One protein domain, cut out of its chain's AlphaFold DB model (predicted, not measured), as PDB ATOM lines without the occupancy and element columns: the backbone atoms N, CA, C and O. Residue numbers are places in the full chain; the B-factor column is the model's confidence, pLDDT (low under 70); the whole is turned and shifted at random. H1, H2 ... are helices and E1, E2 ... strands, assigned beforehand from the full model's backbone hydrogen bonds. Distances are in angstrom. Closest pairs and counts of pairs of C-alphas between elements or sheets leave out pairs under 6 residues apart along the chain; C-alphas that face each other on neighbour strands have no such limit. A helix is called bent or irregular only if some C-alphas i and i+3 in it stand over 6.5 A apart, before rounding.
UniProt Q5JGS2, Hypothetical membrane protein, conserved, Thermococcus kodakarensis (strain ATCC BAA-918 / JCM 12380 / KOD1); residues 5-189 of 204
ATOM      1  N   GLU A   5     136.139 193.462 151.361       61.78
ATOM      2  CA  GLU A   5     135.093 192.683 152.039       61.78
ATOM      3  C   GLU A   5     135.632 191.380 152.654       61.78
ATOM      4  O   GLU A   5     135.011 190.799 153.538       61.78
ATOM      5  N   HIS A   6     136.815 190.939 152.224       69.62
ATOM      6  CA  HIS A   6     137.518 189.767 152.741       69.62
ATOM      7  C   HIS A   6     138.627 190.137 153.735       69.62
ATOM      8  O   HIS A   6     139.478 189.305 154.064       69.62
ATOM      9  N   ALA A   7     138.636 191.386 154.217       71.31
ATOM     10  CA  ALA A   7     139.548 191.818 155.261       71.31
ATOM     11  C   ALA A   7     139.425 190.932 156.501       71.31
ATOM     12  O   ALA A   7     138.343 190.504 156.907       71.31
ATOM     13  N   THR A   8     140.573 190.629 157.095       70.44
ATOM     14  CA  THR A   8     140.630 189.706 158.223       70.44
ATOM     15  C   THR A   8     140.421 190.455 159.531       70.44
ATOM     16  O   THR A   8     140.977 191.536 159.739       70.44
ATOM     17  N   ASP A   9     139.662 189.846 160.441       79.81
ATOM     18  CA  ASP A   9     139.528 190.326 161.811       79.81
ATOM     19  C   ASP A   9     140.898 190.308 162.538       79.81
ATOM     20  O   ASP A   9     141.533 189.246 162.621       79.81
ATOM     21  N   PRO A  10     141.370 191.450 163.080       80.69
ATOM     22  CA  PRO A  10     142.672 191.547 163.746       80.69
ATOM     23  C   PRO A  10     142.844 190.557 164.893       80.69
ATOM     24  O   PRO A  10     143.944 190.039 165.095       80.69
ATOM     25  N   VAL A  11     141.775 190.304 165.655       84.44
ATOM     26  CA  VAL A  11     141.823 189.429 166.830       84.44
ATOM     27  C   VAL A  11     142.056 187.990 166.389       84.44
ATOM     28  O   VAL A  11     142.960 187.323 166.891       84.44
ATOM     29  N   THR A  12     141.298 187.536 165.395       86.50
ATOM     30  CA  THR A  12     141.406 186.192 164.828       86.50
ATOM     31  C   THR A  12     142.763 185.978 164.155       86.50
ATOM     32  O   THR A  12     143.417 184.963 164.405       86.50
ATOM     33  N   PHE A  13     143.228 186.940 163.349       88.25
ATOM     34  CA  PHE A  13     144.554 186.882 162.724       88.25
ATOM     35  C   PHE A  13     145.671 186.812 163.774       88.25
ATOM     36  O   PHE A  13     146.537 185.936 163.721       88.25
ATOM     37  N   GLY A  14     145.633 187.715 164.758       89.50
ATOM     38  CA  GLY A  14     146.624 187.788 165.828       89.50
ATOM     39  C   GLY A  14     146.671 186.512 166.666       89.50
ATOM     40  O   GLY A  14     147.755 185.994 166.931       89.50
ATOM     41  N   LEU A  15     145.508 185.958 167.021       93.56
ATOM     42  CA  LEU A  15     145.410 184.704 167.763       93.56
ATOM     43  C   LEU A  15     146.077 183.551 167.006       93.56
ATOM     44  O   LEU A  15     146.920 182.857 167.575       93.56
ATOM     45  N   PHE A  16     145.752 183.361 165.724       94.38
ATOM     46  CA  PHE A  16     146.370 182.295 164.937       94.38
ATOM     47  C   PHE A  16     147.863 182.528 164.704       94.38
ATOM     48  O   PHE A  16     148.619 181.561 164.733       94.38
ATOM     49  N   MET A  17     148.324 183.773 164.546       93.12
ATOM     50  CA  MET A  17     149.759 184.080 164.479       93.12
ATOM     51  C   MET A  17     150.485 183.669 165.762       93.12
ATOM     52  O   MET A  17     151.520 183.003 165.698       93.12
ATOM     53  N   VAL A  18     149.932 184.013 166.929       95.50
ATOM     54  CA  VAL A  18     150.504 183.619 168.223       95.50
ATOM     55  C   VAL A  18     150.521 182.100 168.352       95.50
ATOM     56  O   VAL A  18     151.572 181.532 168.640       95.50
ATOM     57  N   LEU A  19     149.402 181.424 168.087       96.00
ATOM     58  CA  LEU A  19     149.327 179.964 168.160       96.00
ATOM     59  C   LEU A  19     150.300 179.291 167.183       96.00
ATOM     60  O   LEU A  19     150.975 178.332 167.556       96.00
ATOM     61  N   TYR A  20     150.434 179.809 165.964       96.12
ATOM     62  CA  TYR A  20     151.339 179.270 164.953       96.12
ATOM     63  C   TYR A  20     152.799 179.290 165.420       96.12
ATOM     64  O   TYR A  20     153.470 178.259 165.370       96.12
ATOM     65  N   TYR A  21     153.288 180.424 165.931       96.25
ATOM     66  CA  TYR A  21     154.688 180.551 166.349       96.25
ATOM     67  C   TYR A  21     154.971 180.024 167.757       96.25
ATOM     68  O   TYR A  21     156.067 179.524 168.001       96.25
ATOM     69  N   ALA A  22     154.011 180.106 168.680       96.44
ATOM     70  CA  ALA A  22     154.250 179.811 170.089       96.44
ATOM     71  C   ALA A  22     153.966 178.355 170.484       96.44
ATOM     72  O   ALA A  22     154.570 177.885 171.444       96.44
ATOM     73  N   SER A  23     153.099 177.616 169.778       95.94
ATOM     74  CA  SER A  23     152.641 176.295 170.258       95.94
ATOM     75  C   SER A  23     153.773 175.280 170.443       95.94
ATOM     76  O   SER A  23     153.845 174.634 171.488       95.94
ATOM     77  N   ILE A  24     154.686 175.154 169.472       95.94
ATOM     78  CA  ILE A  24     155.826 174.222 169.562       95.94
ATOM     79  C   ILE A  24     156.811 174.647 170.667       95.94
ATOM     80  O   ILE A  24     157.092 173.822 171.540       95.94
ATOM     81  N   PRO A  25     157.303 175.905 170.709       96.94
ATOM     82  CA  PRO A  25     158.137 176.368 171.817       96.94
ATOM     83  C   PRO A  25     157.487 176.180 173.191       96.94
ATOM     84  O   PRO A  25     158.134 175.677 174.109       96.94
ATOM     85  N   LEU A  26     156.204 176.525 173.338       96.50
ATOM     86  CA  LEU A  26     155.476 176.384 174.600       96.50
ATOM     87  C   LEU A  26     155.365 174.926 175.038       96.50
ATOM     88  O   LEU A  26     155.566 174.640 176.214       96.50
ATOM     89  N   ALA A  27     155.108 173.995 174.120       96.38
ATOM     90  CA  ALA A  27     155.071 172.572 174.444       96.38
ATOM     91  C   ALA A  27     156.411 172.063 174.994       96.38
ATOM     92  O   ALA A  27     156.431 171.340 175.993       96.38
ATOM     93  N   ILE A  28     157.529 172.489 174.398       96.00
ATOM     94  CA  ILE A  28     158.875 172.144 174.875       96.00
ATOM     95  C   ILE A  28     159.124 172.751 176.259       96.00
ATOM     96  O   ILE A  28     159.595 172.055 177.157       96.00
ATOM     97  N   ILE A  29     158.778 174.026 176.450       96.50
ATOM     98  CA  ILE A  29     158.954 174.740 177.721       96.50
ATOM     99  C   ILE A  29     158.134 174.078 178.833       96.50
ATOM    100  O   ILE A  29     158.671 173.769 179.894       96.50
ATOM    101  N   VAL A  30     156.848 173.809 178.591       95.50
ATOM    102  CA  VAL A  30     155.948 173.173 179.561       95.50
ATOM    103  C   VAL A  30     156.442 171.776 179.934       95.50
ATOM    104  O   VAL A  30     156.475 171.442 181.120       95.50
ATOM    105  N   TRP A  31     156.872 170.973 178.956       96.31
ATOM    106  CA  TRP A  31     157.480 169.672 179.233       96.31
ATOM    107  C   TRP A  31     158.755 169.818 180.073       96.31
ATOM    108  O   TRP A  31     158.884 169.152 181.101       96.31
ATOM    109  N   ALA A  32     159.659 170.721 179.692       94.38
ATOM    110  CA  ALA A  32     160.926 170.918 180.387       94.38
ATOM    111  C   ALA A  32     160.716 171.366 181.839       94.38
ATOM    112  O   ALA A  32     161.356 170.818 182.730       94.38
ATOM    113  N   PHE A  33     159.789 172.294 182.100       94.38
ATOM    114  CA  PHE A  33     159.445 172.721 183.458       94.38
ATOM    115  C   PHE A  33     158.819 171.593 184.279       94.38
ATOM    116  O   PHE A  33     159.205 171.381 185.427       94.38
ATOM    117  N   LYS A  34     157.877 170.846 183.695       94.12
ATOM    118  CA  LYS A  34     157.176 169.760 184.390       94.12
ATOM    119  C   LYS A  34     158.114 168.611 184.763       94.12
ATOM    120  O   LYS A  34     157.990 168.054 185.851       94.12
ATOM    121  N   TYR A  35     159.044 168.260 183.875       93.31
ATOM    122  CA  TYR A  35     159.956 167.127 184.056       93.31
ATOM    123  C   TYR A  35     161.371 167.533 184.480       93.31
ATOM    124  O   TYR A  35     162.236 166.670 184.605       93.31
ATOM    125  N   TYR A  36     161.611 168.810 184.786       91.25
ATOM    126  CA  TYR A  36     162.910 169.330 185.219       91.25
ATOM    127  C   TYR A  36     163.629 168.478 186.289       91.25
ATOM    128  O   TYR A  36     164.791 168.120 186.066       91.25
ATOM    129  N   PRO A  37     162.990 168.072 187.410       91.12
ATOM    130  CA  PRO A  37     163.667 167.264 188.431       91.12
ATOM    131  C   PRO A  37     164.041 165.850 187.951       91.12
ATOM    132  O   PRO A  37     164.972 165.252 188.489       91.12
ATOM    133  N   TYR A  38     163.345 165.317 186.944       90.25
ATOM    134  CA  TYR A  38     163.639 164.018 186.329       90.25
ATOM    135  C   TYR A  38     164.753 164.142 185.285       90.25
ATOM    136  O   TYR A  38     165.679 163.332 185.255       90.25
ATOM    137  N   ILE A  39     164.750 165.230 184.510       88.19
ATOM    138  CA  ILE A  39     165.804 165.560 183.543       88.19
ATOM    139  C   ILE A  39     167.167 165.681 184.243       88.19
ATOM    140  O   ILE A  39     168.157 165.153 183.739       88.19
ATOM    141  N   GLN A  40     167.224 166.289 185.435       88.56
ATOM    142  CA  GLN A  40     168.455 166.349 186.242       88.56
ATOM    143  C   GLN A  40     168.992 164.959 186.620       88.56
ATOM    144  O   GLN A  40     170.203 164.769 186.730       88.56
ATOM    145  N   LYS A  41     168.101 163.973 186.764       94.00
ATOM    146  CA  LYS A  41     168.429 162.567 187.035       94.00
ATOM    147  C   LYS A  41     168.647 161.739 185.763       94.00
ATOM    148  O   LYS A  41     168.850 160.534 185.859       94.00
ATOM    149  N   ARG A  42     168.652 162.374 184.581       87.62
ATOM    150  CA  ARG A  42     168.725 161.744 183.246       87.62
ATOM    151  C   ARG A  42     167.514 160.865 182.892       87.62
ATOM    152  O   ARG A  42     167.597 160.025 181.999       87.62
ATOM    153  N   GLU A  43     166.372 161.095 183.537       90.75
ATOM    154  CA  GLU A  43     165.088 160.454 183.240       90.75
ATOM    155  C   GLU A  43     164.219 161.413 182.410       90.75
ATOM    156  O   GLU A  43     163.506 162.263 182.934       90.75
ATOM    157  N   TYR A  44     164.310 161.327 181.083       84.06
ATOM    158  CA  TYR A  44     163.797 162.385 180.202       84.06
ATOM    159  C   TYR A  44     162.294 162.325 179.890       84.06
ATOM    160  O   TYR A  44     161.771 163.301 179.375       84.06
ATOM    161  N   HIS A  45     161.567 161.233 180.157       89.25
ATOM    162  CA  HIS A  45     160.121 161.163 179.846       89.25
ATOM    163  C   HIS A  45     159.780 161.595 178.397       89.25
ATOM    164  O   HIS A  45     158.942 162.461 178.131       89.25
ATOM    165  N   LEU A  46     160.498 161.016 177.423       91.62
ATOM    166  CA  LEU A  46     160.391 161.393 176.005       91.62
ATOM    167  C   LEU A  46     159.028 161.054 175.385       91.62
ATOM    168  O   LEU A  46     158.633 161.675 174.400       91.62
ATOM    169  N   LYS A  47     158.299 160.080 175.943       93.19
ATOM    170  CA  LYS A  47     156.957 159.722 175.459       93.19
ATOM    171  C   LYS A  47     155.984 160.874 175.694       93.19
ATOM    172  O   LYS A  47     155.184 161.207 174.825       93.19
ATOM    173  N   GLU A  48     156.099 161.513 176.849       93.06
ATOM    174  CA  GLU A  48     155.293 162.652 177.246       93.06
ATOM    175  C   GLU A  48     155.665 163.893 176.433       93.06
ATOM    176  O   GLU A  48     154.765 164.585 175.965       93.06
ATOM    177  N   LEU A  49     156.959 164.118 176.157       93.75
ATOM    178  CA  LEU A  49     157.385 165.139 175.189       93.75
ATOM    179  C   LEU A  49     156.742 164.909 173.818       93.75
ATOM    180  O   LEU A  49     156.213 165.844 173.225       93.75
ATOM    181  N   GLY A  50     156.750 163.665 173.331       94.81
ATOM    182  CA  GLY A  50     156.109 163.294 172.072       94.81
ATOM    183  C   GLY A  50     154.617 163.634 172.048       94.81
ATOM    184  O   GLY A  50     154.136 164.178 171.059       94.81
ATOM    185  N   ALA A  51     153.894 163.391 173.145       94.81
ATOM    186  CA  ALA A  51     152.482 163.757 173.263       94.81
ATOM    187  C   ALA A  51     152.263 165.283 173.252       94.81
ATOM    188  O   ALA A  51     151.381 165.769 172.544       94.81
ATOM    189  N   PHE A  52     153.087 166.045 173.982       94.75
ATOM    190  CA  PHE A  52     153.042 167.512 173.959       94.75
ATOM    191  C   PHE A  52     153.339 168.072 172.563       94.75
ATOM    192  O   PHE A  52     152.635 168.965 172.096       94.75
ATOM    193  N   LEU A  53     154.345 167.523 171.877       96.06
ATOM    194  CA  LEU A  53     154.704 167.931 170.522       96.06
ATOM    195  C   LEU A  53     153.629 167.565 169.504       96.06
ATOM    196  O   LEU A  53     153.337 168.381 168.642       96.06
ATOM    197  N   LEU A  54     152.998 166.393 169.614       95.88
ATOM    198  CA  LEU A  54     151.896 166.004 168.734       95.88
ATOM    199  C   LEU A  54     150.738 167.010 168.822       95.88
ATOM    200  O   LEU A  54     150.234 167.468 167.798       95.88
ATOM    201  N   LEU A  55     150.352 167.395 170.044       95.38
ATOM    202  CA  LEU A  55     149.322 168.415 170.263       95.38
ATOM    203  C   LEU A  55     149.755 169.775 169.708       95.38
ATOM    204  O   LEU A  55     148.979 170.435 169.018       95.38
ATOM    205  N   ALA A  56     151.004 170.177 169.946       96.12
ATOM    206  CA  ALA A  56     151.534 171.418 169.396       96.12
ATOM    207  C   ALA A  56     151.569 171.413 167.864       96.12
ATOM    208  O   ALA A  56     151.237 172.420 167.250       96.12
ATOM    209  N   PHE A  57     151.913 170.287 167.235       96.19
ATOM    210  CA  PHE A  57     151.921 170.141 165.782       96.19
ATOM    211  C   PHE A  57     150.521 170.268 165.197       96.19
ATOM    212  O   PHE A  57     150.366 170.970 164.200       96.19
ATOM    213  N   MET A  58     149.502 169.686 165.837       95.00
ATOM    214  CA  MET A  58     148.103 169.882 165.443       95.00
ATOM    215  C   MET A  58     147.717 171.364 165.476       95.00
ATOM    216  O   MET A  58     147.204 171.889 164.486       95.00
ATOM    217  N   VAL A  59     148.005 172.057 166.585       95.56
ATOM    218  CA  VAL A  59     147.662 173.479 166.758       95.56
ATOM    219  C   VAL A  59     148.433 174.362 165.779       95.56
ATOM    220  O   VAL A  59     147.835 175.225 165.137       95.56
ATOM    221  N   THR A  60     149.737 174.136 165.612       96.12
ATOM    222  CA  THR A  60     150.574 174.883 164.667       96.12
ATOM    223  C   THR A  60     150.122 174.646 163.231       96.12
ATOM    224  O   THR A  60     149.975 175.607 162.484       96.12
ATOM    225  N   SER A  61     149.853 173.401 162.839       94.38
ATOM    226  CA  SER A  61     149.393 173.076 161.486       94.38
ATOM    227  C   SER A  61     148.052 173.729 161.169       94.38
ATOM    228  O   SER A  61     147.903 174.386 160.139       94.38
ATOM    229  N   PHE A  62     147.090 173.621 162.091       94.62
ATOM    230  CA  PHE A  62     145.777 174.237 161.928       94.62
ATOM    231  C   PHE A  62     145.863 175.767 161.895       94.62
ATOM    232  O   PHE A  62     145.251 176.398 161.038       94.62
ATOM    233  N   SER A  63     146.675 176.370 162.765       94.81
ATOM    234  CA  SER A  63     146.906 177.820 162.761       94.81
ATOM    235  C   SER A  63     147.556 178.286 161.457       94.81
ATOM    236  O   SER A  63     147.104 179.255 160.859       94.81
ATOM    237  N   GLY A  64     148.573 177.568 160.972       94.56
ATOM    238  CA  GLY A  64     149.227 177.861 159.694       94.56
ATOM    239  C   GLY A  64     148.267 177.750 158.509       94.56
ATOM    240  O   GLY A  64     148.292 178.589 157.610       94.56
ATOM    241  N   TYR A  65     147.379 176.756 158.538       94.75
ATOM    242  CA  TYR A  65     146.313 176.578 157.555       94.75
ATOM    243  C   TYR A  65     145.326 177.749 157.572       94.75
ATOM    244  O   TYR A  65     145.065 178.337 156.523       94.75
ATOM    245  N   SER A  66     144.838 178.144 158.751       93.44
ATOM    246  CA  SER A  66     143.928 179.283 158.907       93.44
ATOM    247  C   SER A  66     144.556 180.595 158.436       93.44
ATOM    248  O   SER A  66     143.905 181.369 157.739       93.44
ATOM    249  N   LEU A  67     145.833 180.825 158.757       92.62
ATOM    250  CA  LEU A  67     146.553 182.016 158.312       92.62
ATOM    251  C   LEU A  67     146.695 182.043 156.793       92.62
ATOM    252  O   LEU A  67     146.315 183.032 156.175       92.62
ATOM    253  N   LEU A  68     147.187 180.964 156.172       93.62
ATOM    254  CA  LEU A  68     147.280 180.879 154.709       93.62
ATOM    255  C   LEU A  68     145.934 181.165 154.043       93.62
ATOM    256  O   LEU A  68     145.876 181.923 153.078       93.62
ATOM    257  N   ASN A  69     144.861 180.593 154.581       92.31
ATOM    258  CA  ASN A  69     143.515 180.782 154.064       92.31
ATOM    259  C   ASN A  69     143.084 182.252 154.092       92.31
ATOM    260  O   ASN A  69     142.526 182.721 153.108       92.31
ATOM    261  N   GLN A  70     143.403 182.995 155.154       90.06
ATOM    262  CA  GLN A  70     143.114 184.433 155.243       90.06
ATOM    263  C   GLN A  70     143.857 185.244 154.168       90.06
ATOM    264  O   GLN A  70     143.256 186.098 153.521       90.06
ATOM    265  N   TYR A  71     145.132 184.933 153.899       89.31
ATOM    266  CA  TYR A  71     145.879 185.569 152.802       89.31
ATOM    267  C   TYR A  71     145.299 185.232 151.423       89.31
ATOM    268  O   TYR A  71     145.217 186.100 150.560       89.31
ATOM    269  N   LEU A  72     144.914 183.975 151.189       89.44
ATOM    270  CA  LEU A  72     144.349 183.549 149.905       89.44
ATOM    271  C   LEU A  72     142.957 184.142 149.663       89.44
ATOM    272  O   LEU A  72     142.625 184.481 148.526       89.44
ATOM    273  N   TYR A  73     142.166 184.286 150.726       87.38
ATOM    274  CA  TYR A  73     140.804 184.798 150.660       87.38
ATOM    275  C   TYR A  73     140.745 186.237 150.140       87.38
ATOM    276  O   TYR A  73     139.906 186.556 149.306       87.38
ATOM    277  N   LEU A  74     141.724 187.066 150.506       84.75
ATOM    278  CA  LEU A  74     141.864 188.446 150.029       84.75
ATOM    279  C   LEU A  74     141.980 188.588 148.503       84.75
ATOM    280  O   LEU A  74     141.656 189.646 147.959       84.75
ATOM    281  N   HIS A  75     142.423 187.537 147.807       83.06
ATOM    282  CA  HIS A  75     142.577 187.506 146.348       83.06
ATOM    283  C   HIS A  75     141.528 186.620 145.650       83.06
ATOM    284  O   HIS A  75     141.638 186.336 144.450       83.06
ATOM    285  N   SER A  76     140.516 186.164 146.389       83.44
ATOM    286  CA  SER A  76     139.397 185.383 145.869       83.44
ATOM    287  C   SER A  76     138.199 186.310 145.628       83.44
ATOM    288  O   SER A  76     137.721 186.886 146.591       83.44
ATOM    289  N   PRO A  77     137.672 186.467 144.397       79.62
ATOM    290  CA  PRO A  77     136.377 187.127 144.165       79.62
ATOM    291  C   PRO A  77     135.171 186.469 144.830       79.62
ATOM    292  O   PRO A  77     134.083 187.034 144.794       79.62
ATOM    293  N   PHE A  78     135.328 185.234 145.296       80.69
ATOM    294  CA  PHE A  78     134.233 184.398 145.758       80.69
ATOM    295  C   PHE A  78     134.543 183.803 147.124       80.69
ATOM    296  O   PHE A  78     135.716 183.613 147.477       80.69
ATOM    297  N   ASP A  79     133.478 183.417 147.822       82.38
ATOM    298  CA  ASP A  79     133.560 182.709 149.090       82.38
ATOM    299  C   ASP A  79     134.387 181.424 148.971       82.38
ATOM    300  O   ASP A  79     134.348 180.684 147.981       82.38
ATOM    301  N   SER A  80     135.167 181.156 150.016       86.25
ATOM    302  CA  SER A  80     135.975 179.946 150.094       86.25
ATOM    303  C   SER A  80     135.108 178.725 150.398       86.25
ATOM    304  O   SER A  80     134.203 178.788 151.230       86.25
ATOM    305  N   ILE A  81     135.427 177.584 149.791       88.44
ATOM    306  CA  ILE A  81     134.654 176.349 149.955       88.44
ATOM    307  C   ILE A  81     135.404 175.420 150.904       88.44
ATOM    308  O   ILE A  81     136.499 174.954 150.588       88.44
ATOM    309  N   SER A  82     134.810 175.120 152.056       90.25
ATOM    310  CA  SER A  82     135.365 174.153 153.008       90.25
ATOM    311  C   SER A  82     134.900 172.736 152.676       90.25
ATOM    312  O   SER A  82     133.703 172.466 152.621       90.25
ATOM    313  N   CYS A  83     135.845 171.819 152.491       89.62
ATOM    314  CA  CYS A  83     135.580 170.429 152.137       89.62
ATOM    315  C   CYS A  83     136.441 169.461 152.950       89.62
ATOM    316  O   CYS A  83     137.569 169.766 153.324       89.62
ATOM    317  N   TYR A  84     135.919 168.252 153.173       90.44
ATOM    318  CA  TYR A  84     136.646 167.174 153.859       90.44
ATOM    319  C   TYR A  84     137.121 166.057 152.924       90.44
ATOM    320  O   TYR A  84     138.003 165.269 153.272       90.44
ATOM    321  N   THR A  85     136.550 165.993 151.721       90.44
ATOM    322  CA  THR A  85     136.813 164.959 150.717       90.44
ATOM    323  C   THR A  85     136.944 165.564 149.323       90.44
ATOM    324  O   THR A  85     136.390 166.625 149.034       90.44
ATOM    325  N   SER A  86     137.641 164.857 148.432       88.12
ATOM    326  CA  SER A  86     137.702 165.204 147.002       88.12
ATOM    327  C   SER A  86     136.321 165.265 146.342       88.12
ATOM    328  O   SER A  86     136.092 166.125 145.498       88.12
ATOM    329  N   SER A  87     135.379 164.408 146.751       87.44
ATOM    330  CA  SER A  87     134.004 164.427 146.237       87.44
ATOM    331  C   SER A  87     133.280 165.740 146.540       87.44
ATOM    332  O   SER A  87     132.627 166.269 145.651       87.44
ATOM    333  N   CYS A  88     133.463 166.307 147.739       89.00
ATOM    334  CA  CYS A  88     132.915 167.620 148.094       89.00
ATOM    335  C   CYS A  88     133.457 168.726 147.181       89.00
ATOM    336  O   CYS A  88     132.701 169.588 146.743       89.00
ATOM    337  N   VAL A  89     134.752 168.680 146.841       86.19
ATOM    338  CA  VAL A  89     135.365 169.655 145.924       86.19
ATOM    339  C   VAL A  89     134.739 169.551 144.532       86.19
ATOM    340  O   VAL A  89     134.409 170.568 143.924       86.19
ATOM    341  N   LEU A  90     134.535 168.326 144.048       87.81
ATOM    342  CA  LEU A  90     133.952 168.047 142.734       87.81
ATOM    343  C   LEU A  90     132.457 168.372 142.644       87.81
ATOM    344  O   LEU A  90     131.971 168.635 141.552       87.81
ATOM    345  N   SER A  91     131.734 168.392 143.764       84.88
ATOM    346  CA  SER A  91     130.323 168.795 143.825       84.88
ATOM    347  C   SER A  91     130.120 170.255 144.244       84.88
ATOM    348  O   SER A  91     128.992 170.661 144.513       84.88
ATOM    349  N   SER A  92     131.196 171.028 144.390       83.81
ATOM    350  CA  SER A  92     131.134 172.386 144.933       83.81
ATOM    351  C   SER A  92     130.728 173.439 143.893       83.81
ATOM    352  O   SER A  92     130.564 173.142 142.706       83.81
ATOM    353  N   ALA A  93     130.621 174.702 144.320       81.31
ATOM    354  CA  ALA A  93     130.395 175.845 143.430       81.31
ATOM    355  C   ALA A  93     131.441 175.945 142.300       81.31
ATOM    356  O   ALA A  93     131.145 176.488 141.241       81.31
ATOM    357  N   LEU A  94     132.637 175.351 142.447       80.06
ATOM    358  CA  LEU A  94     133.612 175.267 141.353       80.06
ATOM    359  C   LEU A  94     133.045 174.604 140.093       80.06
ATOM    360  O   LEU A  94     133.228 175.113 138.988       80.06
ATOM    361  N   THR A  95     132.376 173.468 140.239       78.50
ATOM    362  CA  THR A  95     131.843 172.717 139.097       78.50
ATOM    363  C   THR A  95     130.440 173.189 138.738       78.50
ATOM    364  O   THR A  95     130.158 173.410 137.564       78.50
ATOM    365  N   SER A  96     129.590 173.412 139.743       78.00
ATOM    366  CA  SER A  96     128.175 173.761 139.550       78.00
ATOM    367  C   SER A  96     127.941 175.209 139.103       78.00
ATOM    368  O   SER A  96     127.144 175.438 138.198       78.00
ATOM    369  N   GLU A  97     128.649 176.181 139.681       76.62
ATOM    370  CA  GLU A  97     128.432 177.613 139.409       76.62
ATOM    371  C   GLU A  97     129.535 178.203 138.528       76.62
ATOM    372  O   GLU A  97     129.284 178.966 137.592       76.62
ATOM    373  N   TYR A  98     130.789 177.837 138.793       74.88
ATOM    374  CA  TYR A  98     131.939 178.398 138.089       74.88
ATOM    375  C   TYR A  98     132.285 177.629 136.813       74.88
ATOM    376  O   TYR A  98     133.083 178.135 136.017       74.88
ATOM    377  N   GLY A  99     131.623 176.495 136.561       76.50
ATOM    378  CA  GLY A  99     131.654 175.770 135.291       76.50
ATOM    379  C   GLY A  99     132.992 175.099 134.987       76.50
ATOM    380  O   GLY A  99     133.356 174.981 133.815       76.50
ATOM    381  N   PHE A 100     133.754 174.715 136.014       83.31
ATOM    382  CA  PHE A 100     134.943 173.883 135.837       83.31
ATOM    383  C   PHE A 100     134.549 172.433 135.541       83.31
ATOM    384  O   PHE A 100     133.625 171.899 136.153       83.31
ATOM    385  N   SER A 101     135.260 171.785 134.613       84.00
ATOM    386  CA  SER A 101     135.001 170.384 134.273       84.00
ATOM    387  C   SER A 101     135.419 169.460 135.417       84.00
ATOM    388  O   SER A 101     136.570 169.473 135.863       84.00
ATOM    389  N   GLU A 102     134.486 168.620 135.868       84.88
ATOM    390  CA  GLU A 102     134.749 167.591 136.876       84.88
ATOM    391  C   GLU A 102     135.820 166.599 136.395       84.88
ATOM    392  O   GLU A 102     136.717 166.221 137.151       84.88
ATOM    393  N   GLU A 103     135.754 166.206 135.121       85.88
ATOM    394  CA  GLU A 103     136.700 165.277 134.497       85.88
ATOM    395  C   GLU A 103     138.117 165.853 134.473       85.88
ATOM    396  O   GLU A 103     139.082 165.148 134.761       85.88
ATOM    397  N   GLU A 104     138.236 167.153 134.204       84.56
ATOM    398  CA  GLU A 104     139.516 167.859 134.162       84.56
ATOM    399  C   GLU A 104     140.118 168.007 135.569       84.56
ATOM    400  O   GLU A 104     141.297 167.728 135.793       84.56
ATOM    401  N   LEU A 105     139.307 168.354 136.572       84.38
ATOM    402  CA  LEU A 105     139.758 168.377 137.968       84.38
ATOM    403  C   LEU A 105     140.224 166.991 138.438       84.38
ATOM    404  O   LEU A 105     141.252 166.876 139.113       84.38
ATOM    405  N   LYS A 106     139.507 165.927 138.050       86.38
ATOM    406  CA  LYS A 106     139.909 164.543 138.332       86.38
ATOM    407  C   LYS A 106     141.210 164.168 137.628       86.38
ATOM    408  O   LYS A 106     142.058 163.552 138.270       86.38
ATOM    409  N   SER A 107     141.402 164.552 136.363       87.81
ATOM    410  CA  SER A 107     142.609 164.202 135.603       87.81
ATOM    411  C   SER A 107     143.868 164.864 136.163       87.81
ATOM    412  O   SER A 107     144.925 164.242 136.195       87.81
ATOM    413  N   TYR A 108     143.757 166.100 136.662       86.06
ATOM    414  CA  TYR A 108     144.858 166.771 137.364       86.06
ATOM    415  C   TYR A 108     145.041 166.268 138.809       86.06
ATOM    416  O   TYR A 108     146.100 166.467 139.414       86.06
ATOM    417  N   GLY A 109     144.047 165.563 139.354       86.12
ATOM    418  CA  GLY A 109     144.079 164.866 140.636       86.12
ATOM    419  C   GLY A 109     143.881 165.796 141.831       86.12
ATOM    420  O   GLY A 109     144.626 166.758 142.003       86.12
ATOM    421  N   LEU A 110     142.932 165.458 142.704       87.56
ATOM    422  CA  LEU A 110     142.590 166.220 143.906       87.56
ATOM    423  C   LEU A 110     143.112 165.545 145.184       87.56
ATOM    424  O   LEU A 110     143.253 164.320 145.221       87.56
ATOM    425  N   PRO A 111     143.372 166.309 146.259       86.62
ATOM    426  CA  PRO A 111     143.597 165.724 147.577       86.62
ATOM    427  C   PRO A 111     142.387 164.883 148.014       86.62
ATOM    428  O   PRO A 111     141.242 165.322 147.928       86.62
ATOM    429  N   SER A 112     142.645 163.656 148.472       84.31
ATOM    430  CA  SER A 112     141.606 162.652 148.730       84.31
ATOM    431  C   SER A 112     140.741 162.973 149.951       84.31
ATOM    432  O   SER A 112     139.515 163.029 149.829       84.31
ATOM    433  N   VAL A 113     141.378 163.173 151.110       87.06
ATOM    434  CA  VAL A 113     140.748 163.426 152.417       87.06
ATOM    435  C   VAL A 113     141.595 164.415 153.225       87.06
ATOM    436  O   VAL A 113     142.828 164.438 153.103       87.06
ATOM    437  N   GLY A 114     140.928 165.215 154.057       86.56
ATOM    438  CA  GLY A 114     141.520 166.113 155.049       86.56
ATOM    439  C   GLY A 114     140.701 167.390 155.206       86.56
ATOM    440  O   GLY A 114     139.798 167.631 154.418       86.56
ATOM    441  N   VAL A 115     141.020 168.223 156.197       89.06
ATOM    442  CA  VAL A 115     140.428 169.567 156.300       89.06
ATOM    443  C   VAL A 115     140.985 170.406 155.153       89.06
ATOM    444  O   VAL A 115     142.185 170.692 155.135       89.06
ATOM    445  N   MET A 116     140.139 170.723 154.174       93.31
ATOM    446  CA  MET A 116     140.528 171.426 152.957       93.31
ATOM    447  C   MET A 116     139.712 172.696 152.777       93.31
ATOM    448  O   MET A 116     138.504 172.695 153.004       93.31
ATOM    449  N   THR A 117     140.360 173.758 152.307       93.50
ATOM    450  CA  THR A 117     139.660 174.942 151.806       93.50
ATOM    451  C   THR A 117     140.053 175.176 150.366       93.50
ATOM    452  O   THR A 117     141.225 175.068 150.002       93.50
ATOM    453  N   VAL A 118     139.055 175.476 149.548       92.25
ATOM    454  CA  VAL A 118     139.217 175.740 148.130       92.25
ATOM    455  C   VAL A 118     138.948 177.210 147.848       92.25
ATOM    456  O   VAL A 118     137.922 177.753 148.250       92.25
ATOM    457  N   PHE A 119     139.873 177.832 147.126       91.62
ATOM    458  CA  PHE A 119     139.840 179.232 146.731       91.62
ATOM    459  C   PHE A 119     139.858 179.348 145.219       91.62
ATOM    460  O   PHE A 119     140.609 178.645 144.533       91.62
ATOM    461  N   ARG A 120     139.090 180.301 144.697       90.06
ATOM    462  CA  ARG A 120     139.166 180.700 143.298       90.06
ATOM    463  C   ARG A 120     139.900 182.027 143.216       90.06
ATOM    464  O   ARG A 120     139.290 183.074 143.320       90.06
ATOM    465  N   ILE A 121     141.204 181.990 142.973       88.12
ATOM    466  CA  ILE A 121     142.020 183.203 142.875       88.12
ATOM    467  C   ILE A 121     141.892 183.781 141.472       88.12
ATOM    468  O   ILE A 121     142.289 183.143 140.493       88.12
ATOM    469  N   SER A 122     141.360 184.993 141.374       85.06
ATOM    470  CA  SER A 122     141.319 185.754 140.128       85.06
ATOM    471  C   SER A 122     141.640 187.203 140.432       85.06
ATOM    472  O   SER A 122     140.764 187.968 140.837       85.06
ATOM    473  N   ASP A 123     142.896 187.566 140.204       81.69
ATOM    474  CA  ASP A 123     143.398 188.893 140.510       81.69
ATOM    475  C   ASP A 123     144.422 189.380 139.469       81.69
ATOM    476  O   ASP A 123     145.067 188.587 138.783       81.69
ATOM    477  N   VAL A 124     144.570 190.694 139.325       81.31
ATOM    478  CA  VAL A 124     145.662 191.344 138.599       81.31
ATOM    479  C   VAL A 124     146.566 192.005 139.630       81.31
ATOM    480  O   VAL A 124     146.164 192.949 140.314       81.31
ATOM    481  N   VAL A 125     147.787 191.493 139.724       81.62
ATOM    482  CA  VAL A 125     148.820 191.916 140.674       81.62
ATOM    483  C   VAL A 125     150.075 192.326 139.916       81.62
ATOM    484  O   VAL A 125     150.264 191.960 138.756       81.62
ATOM    485  N   VAL A 126     150.950 193.095 140.553       79.75
ATOM    486  CA  VAL A 126     152.268 193.396 139.990       79.75
ATOM    487  C   VAL A 126     153.213 192.260 140.373       79.75
ATOM    488  O   VAL A 126     153.310 191.903 141.543       79.75
ATOM    489  N   SER A 127     153.879 191.669 139.379       81.75
ATOM    490  CA  SER A 127     154.908 190.654 139.615       81.75
ATOM    491  C   SER A 127     156.057 191.256 140.413       81.75
ATOM    492  O   SER A 127     156.559 192.325 140.060       81.75
ATOM    493  N   LYS A 128     156.497 190.561 141.462       75.62
ATOM    494  CA  LYS A 128     157.593 191.034 142.315       75.62
ATOM    495  C   LYS A 128     158.938 190.991 141.590       75.62
ATOM    496  O   LYS A 128     159.749 191.900 141.739       75.62
ATOM    497  N   SER A 129     159.160 189.957 140.783       78.06
ATOM    498  CA  SER A 129     160.397 189.763 140.024       78.06
ATOM    499  C   SER A 129     160.509 190.665 138.792       78.06
ATOM    500  O   SER A 129     161.586 191.185 138.504       78.06
ATOM    501  N   LEU A 130     159.409 190.863 138.058       77.12
ATOM    502  CA  LEU A 130     159.415 191.558 136.766       77.12
ATOM    503  C   LEU A 130     158.824 192.969 136.821       77.12
ATOM    504  O   LEU A 130     158.895 193.672 135.814       77.12
ATOM    505  N   LEU A 131     158.215 193.369 137.945       80.94
ATOM    506  CA  LEU A 131     157.503 194.646 138.121       80.94
ATOM    507  C   LEU A 131     156.464 194.916 137.016       80.94
ATOM    508  O   LEU A 131     156.155 196.058 136.681       80.94
ATOM    509  N   LYS A 132     155.915 193.846 136.432       79.69
ATOM    510  CA  LYS A 132     154.927 193.889 135.347       79.69
ATOM    511  C   LYS A 132     153.579 193.343 135.816       79.69
ATOM    512  O   LYS A 132     153.560 192.452 136.666       79.69
ATOM    513  N   PRO A 133     152.454 193.817 135.247       81.00
ATOM    514  CA  PRO A 133     151.144 193.249 135.535       81.00
ATOM    515  C   PRO A 133     151.108 191.748 135.222       81.00
ATOM    516  O   PRO A 133     151.418 191.323 134.108       81.00
ATOM    517  N   LYS A 134     150.707 190.953 136.210       83.06
ATOM    518  CA  LYS A 134     150.521 189.506 136.139       83.06
ATOM    519  C   LYS A 134     149.099 189.188 136.577       83.06
ATOM    520  O   LYS A 134     148.636 189.640 137.622       83.06
ATOM    521  N   ARG A 135     148.393 188.394 135.777       83.62
ATOM    522  CA  ARG A 135     147.063 187.903 136.141       83.62
ATOM    523  C   ARG A 135     147.208 186.587 136.895       83.62
ATOM    524  O   ARG A 135     147.667 185.599 136.327       83.62
ATOM    525  N   LEU A 136     146.817 186.577 138.161       85.12
ATOM    526  CA  LEU A 136     146.606 185.363 138.930       85.12
ATOM    527  C   LEU A 136     145.256 184.787 138.528       85.12
ATOM    528  O   LEU A 136     144.232 185.456 138.632       85.12
ATOM    529  N   ASN A 137     145.257 183.558 138.030       89.19
ATOM    530  CA  ASN A 137     144.043 182.878 137.616       89.19
ATOM    531  C   ASN A 137     144.158 181.406 137.990       89.19
ATOM    532  O   ASN A 137     144.539 180.583 137.166       89.19
ATOM    533  N   ASN A 138     143.898 181.093 139.255       91.44
ATOM    534  CA  ASN A 138     144.171 179.776 139.812       91.44
ATOM    535  C   ASN A 138     142.988 179.270 140.640       91.44
ATOM    536  O   ASN A 138     142.220 180.058 141.195       91.44
ATOM    537  N   ILE A 139     142.867 177.952 140.753       91.62
ATOM    538  CA  ILE A 139     142.152 177.305 141.854       91.62
ATOM    539  C   ILE A 139     143.219 176.880 142.854       91.62
ATOM    540  O   ILE A 139     144.205 176.255 142.467       91.62
ATOM    541  N   VAL A 140     143.052 177.224 144.125       93.62
ATOM    542  CA  VAL A 140     143.996 176.843 145.177       93.62
ATOM    543  C   VAL A 140     143.278 176.013 146.218       93.62
ATOM    544  O   VAL A 140     142.233 176.418 146.710       93.62
ATOM    545  N   ILE A 141     143.831 174.850 146.546       94.00
ATOM    546  CA  ILE A 141     143.323 173.985 147.609       94.00
ATOM    547  C   ILE A 141     144.386 173.906 148.691       94.00
ATOM    548  O   ILE A 141     145.486 173.412 148.442       94.00
ATOM    549  N   THR A 142     144.059 174.367 149.888       95.44
ATOM    550  CA  THR A 142     144.904 174.192 151.069       95.44
ATOM    551  C   THR A 142     144.436 172.976 151.857       95.44
ATOM    552  O   THR A 142     143.239 172.700 151.916       95.44
ATOM    553  N   ARG A 143     145.362 172.223 152.458       94.56
ATOM    554  CA  ARG A 143     145.043 171.077 153.323       94.56
ATOM    555  C   ARG A 143     146.001 170.989 154.503       94.56
ATOM    556  O   ARG A 143     147.198 170.787 154.305       94.56
ATOM    557  N   ALA A 144     145.476 171.068 155.722       92.00
ATOM    558  CA  ALA A 144     146.290 170.940 156.931       92.00
ATOM    559  C   ALA A 144     146.663 169.474 157.214       92.00
ATOM    560  O   ALA A 144     145.827 168.575 157.081       92.00
ATOM    561  N   TRP A 145     147.900 169.223 157.644       91.25
ATOM    562  CA  TRP A 145     148.317 167.915 158.154       91.25
ATOM    563  C   TRP A 145     148.177 167.899 159.669       91.25
ATOM    564  O   TRP A 145     148.812 168.686 160.350       91.25
ATOM    565  N   LEU A 146     147.386 166.995 160.239       85.94
ATOM    566  CA  LEU A 146     147.190 167.002 161.696       85.94
ATOM    567  C   LEU A 146     148.427 166.517 162.468       85.94
ATOM    568  O   LEU A 146     148.625 166.890 163.613       85.94
ATOM    569  N   ILE A 147     149.273 165.690 161.856       88.75
ATOM    570  CA  ILE A 147     150.393 165.039 162.559       88.75
ATOM    571  C   ILE A 147     151.689 165.855 162.455       88.75
ATOM    572  O   ILE A 147     152.580 165.709 163.284       88.75
ATOM    573  N   LEU A 148     151.804 166.720 161.446       92.56
ATOM    574  CA  LEU A 148     152.995 167.523 161.181       92.56
ATOM    575  C   LEU A 148     152.593 168.992 161.031       92.56
ATOM    576  O   LEU A 148     151.519 169.249 160.493       92.56
ATOM    577  N   PRO A 149     153.441 169.956 161.428       93.31
ATOM    578  CA  PRO A 149     153.174 171.388 161.284       93.31
ATOM    579  C   PRO A 149     153.350 171.839 159.821       93.31
ATOM    580  O   PRO A 149     154.226 172.643 159.495       93.31
ATOM    581  N   VAL A 150     152.551 171.247 158.928       94.44
ATOM    582  CA  VAL A 150     152.646 171.362 157.472       94.44
ATOM    583  C   VAL A 150     151.260 171.552 156.868       94.44
ATOM    584  O   VAL A 150     150.308 170.850 157.210       94.44
ATOM    585  N   VAL A 151     151.168 172.456 155.899       95.50
ATOM    586  CA  VAL A 151     149.976 172.656 155.075       95.50
ATOM    587  C   VAL A 151     150.338 172.366 153.623       95.50
ATOM    588  O   VAL A 151     151.262 172.966 153.075       95.50
ATOM    589  N   ASP A 152     149.618 171.443 152.989       95.25
ATOM    590  CA  ASP A 152     149.700 171.279 151.538       95.25
ATOM    591  C   ASP A 152     148.983 172.440 150.860       95.25
ATOM    592  O   ASP A 152     147.853 172.771 151.220       95.25
ATOM    593  N   VAL A 153     149.592 172.978 149.811       95.56
ATOM    594  CA  VAL A 153     148.972 173.963 148.928       95.56
ATOM    595  C   VAL A 153     149.020 173.416 147.509       95.56
ATOM    596  O   VAL A 153     150.090 173.275 146.923       95.56
ATOM    597  N   TYR A 154     147.860 173.074 146.961       94.81
ATOM    598  CA  TYR A 154     147.700 172.656 145.571       94.81
ATOM    599  C   TYR A 154     147.254 173.859 144.751       94.81
ATOM    600  O   TYR A 154     146.250 174.481 145.088       94.81
ATOM    601  N   VAL A 155     147.970 174.169 143.676       94.19
ATOM    602  CA  VAL A 155     147.667 175.289 142.782       94.19
ATOM    603  C   VAL A 155     147.359 174.728 141.404       94.19
ATOM    604  O   VAL A 155     148.199 174.074 140.797       94.19
ATOM    605  N   TYR A 156     146.151 174.973 140.911       92.44
ATOM    606  CA  TYR A 156     145.718 174.596 139.570       92.44
ATOM    607  C   TYR A 156     145.618 175.867 138.737       92.44
ATOM    608  O   TYR A 156     144.776 176.727 139.004       92.44
ATOM    609  N   HIS A 157     146.491 176.001 137.746       90.19
ATOM    610  CA  HIS A 157     146.509 177.159 136.861       90.19
ATOM    611  C   HIS A 157     145.362 177.069 135.869       90.19
ATOM    612  O   HIS A 157     145.189 176.044 135.215       90.19
ATOM    613  N   VAL A 158     144.601 178.149 135.729       88.44
ATOM    614  CA  VAL A 158     143.457 178.235 134.822       88.44
ATOM    615  C   VAL A 158     143.817 179.136 133.644       88.44
ATOM    616  O   VAL A 158     144.353 180.234 133.825       88.44
ATOM    617  N   SER A 159     143.494 178.709 132.424       85.19
ATOM    618  CA  SER A 159     143.726 179.510 131.221       85.19
ATOM    619  C   SER A 159     143.025 180.866 131.297       85.19
ATOM    620  O   SER A 159     141.894 180.987 131.763       85.19
ATOM    621  N   THR A 160     143.701 181.905 130.811       74.81
ATOM    622  CA  THR A 160     143.206 183.292 130.780       74.81
ATOM    623  C   THR A 160     142.285 183.600 129.592       74.81
ATOM    624  O   THR A 160     141.749 184.705 129.519       74.81
ATOM    625  N   GLY A 161     142.107 182.643 128.674       69.81
ATOM    626  CA  GLY A 161     141.210 182.734 127.518       69.81
ATOM    627  C   GLY A 161     139.731 182.452 127.846       69.81
ATOM    628  O   GLY A 161     139.373 182.291 129.010       69.81
ATOM    629  N   PRO A 162     138.856 182.366 126.823       60.81
ATOM    630  CA  PRO A 162     137.415 182.149 127.008       60.81
ATOM    631  C   PRO A 162     137.076 180.752 127.554       60.81
ATOM    632  O   PRO A 162     136.014 180.545 128.133       60.81
ATOM    633  N   THR A 163     137.978 179.786 127.388       65.31
ATOM    634  CA  THR A 163     137.844 178.442 127.949       65.31
ATOM    635  C   THR A 163     138.355 178.427 129.389       65.31
ATOM    636  O   THR A 163     139.488 178.829 129.635       65.31
ATOM    637  N   LYS A 164     137.560 177.935 130.345       74.94
ATOM    638  CA  LYS A 164     137.957 177.755 131.755       74.94
ATOM    639  C   LYS A 164     138.666 176.409 131.961       74.94
ATOM    640  O   LYS A 164     138.157 175.550 132.671       74.94
ATOM    641  N   ARG A 165     139.803 176.208 131.292       83.56
ATOM    642  CA  ARG A 165     140.571 174.956 131.359       83.56
ATOM    643  C   ARG A 165     141.718 175.053 132.351       83.56
ATOM    644  O   ARG A 165     142.313 176.120 132.510       83.56
ATOM    645  N   ILE A 166     142.030 173.941 132.998       85.38
ATOM    646  CA  ILE A 166     143.204 173.790 133.847       85.38
ATOM    647  C   ILE A 166     144.388 173.505 132.926       85.38
ATOM    648  O   ILE A 166     144.370 172.567 132.141       85.38
ATOM    649  N   VAL A 167     145.418 174.341 132.997       88.50
ATOM    650  CA  VAL A 167     146.604 174.248 132.127       88.50
ATOM    651  C   VAL A 167     147.818 173.674 132.845       88.50
ATOM    652  O   VAL A 167     148.774 173.253 132.203       88.50
ATOM    653  N   GLY A 168     147.790 173.628 134.174       88.56
ATOM    654  CA  GLY A 168     148.910 173.146 134.965       88.56
ATOM    655  C   GLY A 168     148.538 172.938 136.421       88.56
ATOM    656  O   GLY A 168     147.529 173.457 136.902       88.56
ATOM    657  N   LYS A 169     149.384 172.180 137.117       92.62
ATOM    658  CA  LYS A 169     149.259 171.910 138.542       92.62
ATOM    659  C   LYS A 169     150.615 172.011 139.216       92.62
ATOM    660  O   LYS A 169     151.566 171.358 138.796       92.62
ATOM    661  N   GLU A 170     150.643 172.733 140.320       93.38
ATOM    662  CA  GLU A 170     151.772 172.812 141.231       93.38
ATOM    663  C   GLU A 170     151.335 172.379 142.631       93.38
ATOM    664  O   GLU A 170     150.163 172.470 143.012       93.38
ATOM    665  N   ARG A 171     152.285 171.859 143.405       94.19
ATOM    666  CA  ARG A 171     152.067 171.492 144.802       94.19
ATOM    667  C   ARG A 171     153.217 172.022 145.635       94.19
ATOM    668  O   ARG A 171     154.375 171.729 145.352       94.19
ATOM    669  N   PHE A 172     152.870 172.724 146.700       95.00
ATOM    670  CA  PHE A 172     153.814 173.255 147.666       95.00
ATOM    671  C   PHE A 172     153.495 172.753 149.069       95.00
ATOM    672  O   PHE A 172     152.361 172.381 149.372       95.00
ATOM    673  N   TYR A 173     154.512 172.779 149.924       94.88
ATOM    674  CA  TYR A 173     154.385 172.499 151.345       94.88
ATOM    675  C   TYR A 173     154.744 173.764 152.108       94.88
ATOM    676  O   TYR A 173     155.866 174.260 152.005       94.88
ATOM    677  N   PHE A 174     153.788 174.282 152.862       95.19
ATOM    678  CA  PHE A 174     154.040 175.335 153.826       95.19
ATOM    679  C   PHE A 174     154.411 174.688 155.153       95.19
ATOM    680  O   PHE A 174     153.592 173.994 155.753       95.19
ATOM    681  N   VAL A 175     155.660 174.871 155.572       95.25
ATOM    682  CA  VAL A 175     156.238 174.207 156.743       95.25
ATOM    683  C   VAL A 175     156.604 175.262 157.777       95.25
ATOM    684  O   VAL A 175     157.246 176.263 157.451       95.25
ATOM    685  N   TRP A 176     156.217 175.035 159.030       94.31
ATOM    686  CA  TRP A 176     156.649 175.882 160.142       94.31
ATOM    687  C   TRP A 176     158.187 175.937 160.241       94.31
ATOM    688  O   TRP A 176     158.826 174.897 160.070       94.31
ATOM    689  N   PRO A 177     158.817 177.097 160.531       94.56
ATOM    690  CA  PRO A 177     158.240 178.377 160.960       94.56
ATOM    691  C   PRO A 177     158.152 179.428 159.839       94.56
ATOM    692  O   PRO A 177     158.353 180.614 160.094       94.56
ATOM    693  N   LEU A 178     157.914 179.037 158.582       93.81
ATOM    694  CA  LEU A 178     157.838 180.017 157.493       93.81
ATOM    695  C   LEU A 178     156.690 181.013 157.712       93.81
ATOM    696  O   LEU A 178     155.629 180.651 158.219       93.81
ATOM    697  N   SER A 179     156.887 182.265 157.296       92.56
ATOM    698  CA  SER A 179     155.826 183.279 157.291       92.56
ATOM    699  C   SER A 179     154.812 182.979 156.177       92.56
ATOM    700  O   SER A 179     155.236 182.877 155.020       92.56
ATOM    701  N   PRO A 180     153.496 182.866 156.468       90.81
ATOM    702  CA  PRO A 180     152.482 182.539 155.461       90.81
ATOM    703  C   PRO A 180     152.464 183.523 154.285       90.81
ATOM    704  O   PRO A 180     152.493 183.107 153.127       90.81
ATOM    705  N   GLY A 181     152.489 184.829 154.573       88.56
ATOM    706  CA  GLY A 181     152.471 185.866 153.540       88.56
ATOM    707  C   GLY A 181     153.734 185.855 152.681       88.56
ATOM    708  O   GLY A 181     153.649 185.929 151.457       88.56
ATOM    709  N   SER A 182     154.910 185.689 153.295       89.12
ATOM    710  CA  SER A 182     156.179 185.619 152.554       89.12
ATOM    711  C   SER A 182     156.242 184.379 151.665       89.12
ATOM    712  O   SER A 182     156.652 184.481 150.513       89.12
ATOM    713  N   PHE A 183     155.784 183.232 152.176       93.31
ATOM    714  CA  PHE A 183     155.710 181.982 151.426       93.31
ATOM    715  C   PHE A 183     154.804 182.110 150.195       93.31
ATOM    716  O   PHE A 183     155.233 181.797 149.086       93.31
ATOM    717  N   LEU A 184     153.577 182.615 150.366       91.12
ATOM    718  CA  LEU A 184     152.664 182.838 149.242       91.12
ATOM    719  C   LEU A 184     153.236 183.853 148.255       91.12
ATOM    720  O   LEU A 184     153.180 183.630 147.046       91.12
ATOM    721  N   SER A 185     153.854 184.920 148.765       89.25
ATOM    722  CA  SER A 185     154.424 185.954 147.910       89.25
ATOM    723  C   SER A 185     155.542 185.430 147.013       89.25
ATOM    724  O   SER A 185     155.630 185.787 145.840       89.25
ATOM    725  N   GLU A 186     156.379 184.543 147.550       90.12
ATOM    726  CA  GLU A 186     157.430 183.871 146.793       90.12
ATOM    727  C   GLU A 186     156.847 182.907 145.750       90.12
ATOM    728  O   GLU A 186     157.245 182.953 144.589       90.12
ATOM    729  N   LYS A 187     155.885 182.050 146.132       91.50
ATOM    730  CA  LYS A 187     155.355 181.015 145.224       91.50
ATOM    731  C   LYS A 187     154.503 181.575 144.095       91.50
ATOM    732  O   LYS A 187     154.540 181.048 142.988       91.50
ATOM    733  N   PHE A 188     153.769 182.654 144.340       87.75
ATOM    734  CA  PHE A 188     152.947 183.292 143.313       87.75
ATOM    735  C   PHE A 188     153.664 184.435 142.579       87.75
ATOM    736  O   PHE A 188     153.138 184.912 141.566       87.75
ATOM    737  N   ASP A 189     154.863 184.831 143.028       86.06
ATOM    738  CA  ASP A 189     155.603 186.006 142.545       86.06
ATOM    739  C   ASP A 189     154.717 187.267 142.540       86.06
ATOM    740  O   ASP A 189     154.569 187.957 141.533       86.06
TER     741      ASP A 189
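What this domain is: This is residues 5 to 189 of the 204 residues of the protein "Hypothetical membrane protein, conserved" of Thermococcus kodakarensis (strain ATCC BAA-918 / JCM 12380 / KOD1) (UniProt Q5JGS2). A long helical hairpin, H1 and H2, reaches out from a twisted sheet of five strands, and residues 57 to 73 of H2 cover one face of that sheet. The small helices H3 and H5 are on the opposite face, and H6 stands at the sheet's level. The printed part has 185 residues, with named elements in the order H1 H2 E1 H3 H4 H5 E2 E3 E4 E5 H6; the class is mixed, helices and strands. The antiparallel sheet runs E1 E2 E3 E4 E5, and E2 to E5 form a meander, each strand the antiparallel neighbour of the one before. The outline is elongated, 70 by 37 by 27 A, and only just loose, close to compact, with a radius of gyration of the C-alphas of 19.5 A.

How they stand to each other: Start with the hairpin of H1, residues 10 to 39, and H2, residues 46 to 73: they touch, closest at the C-alphas of Tyr 20 and Thr 60, 4.5 A apart, at a shallow tilt of 10 degrees, opposite ways. H2 is on the sheet of E1 (residues 81 to 85), E2 (113 to 126), E3 (133 to 144), E4 (150 to 158) and E5 (166 to 175), with a height over the sheet of 6.9 A. It lies over E3 and E4, only just slantwise to the strands, at 31 degrees to E3 on the local plane; the closest C-alphas of H2 and E3 are those of Tyr 65 and Ala 144, 5.7 A apart. Within hydrogen-bond range look for N 83 and O 116 between E1 and E2, 2.8 A, and, in the three hairpins that follow, N 121 and O 138, 2.8 A, N 141 and O 154, 2.8 A, and N 155 and O 170, 2.9 A. H3, residues 86 to 90, is on the opposite face from H2, and H5, residues 102 to 108, on the same face as H3. H4, residues 93 to 96, only grazes the sheet with residues 93 to 94. H6, residues 180 to 188, touches residues 64 to 71 of H2 at a steep tilt of 58 degrees, the same way; the closest C-alphas are those of Leu 68 and Pro 180, 5.5 A apart. In H2, H3, H5 and H6 every O i to N i+4 pair is within hydrogen-bond range, in H1 22 of 26, and H4 is too short for such a pair.

Where its parts are: Find C-alpha 10 at (142.672, 191.547, 163.746); from there H1 runs 40.0 A, with a kink of 51 degrees near residue 24, and is irregular, C-alphas 34 and 37 being 8.0 A apart. H2 runs back 39.7 A to C-alpha 73 at (140.804, 184.798, 150.660). E2, 34.4 A long, bends by 68 degrees at residue 123, and E3, 31.3 A, by 59 degrees at residue 139; E4 measures 25.4 A and E5 26.3 A. H6 ends at C-alpha 188, (152.947, 183.292, 143.313).

The domain as a whole: The two C-alphas farthest apart, those of Lys 41 and Pro 162, are 70.3 A apart. Residues 37 to 42, of which 37 to 39 belong to H1, stand free. The printed part has no cut and no long link. Its mean pLDDT is 88.5; look for values under 70 at residues 5 to 6 and 161 to 163.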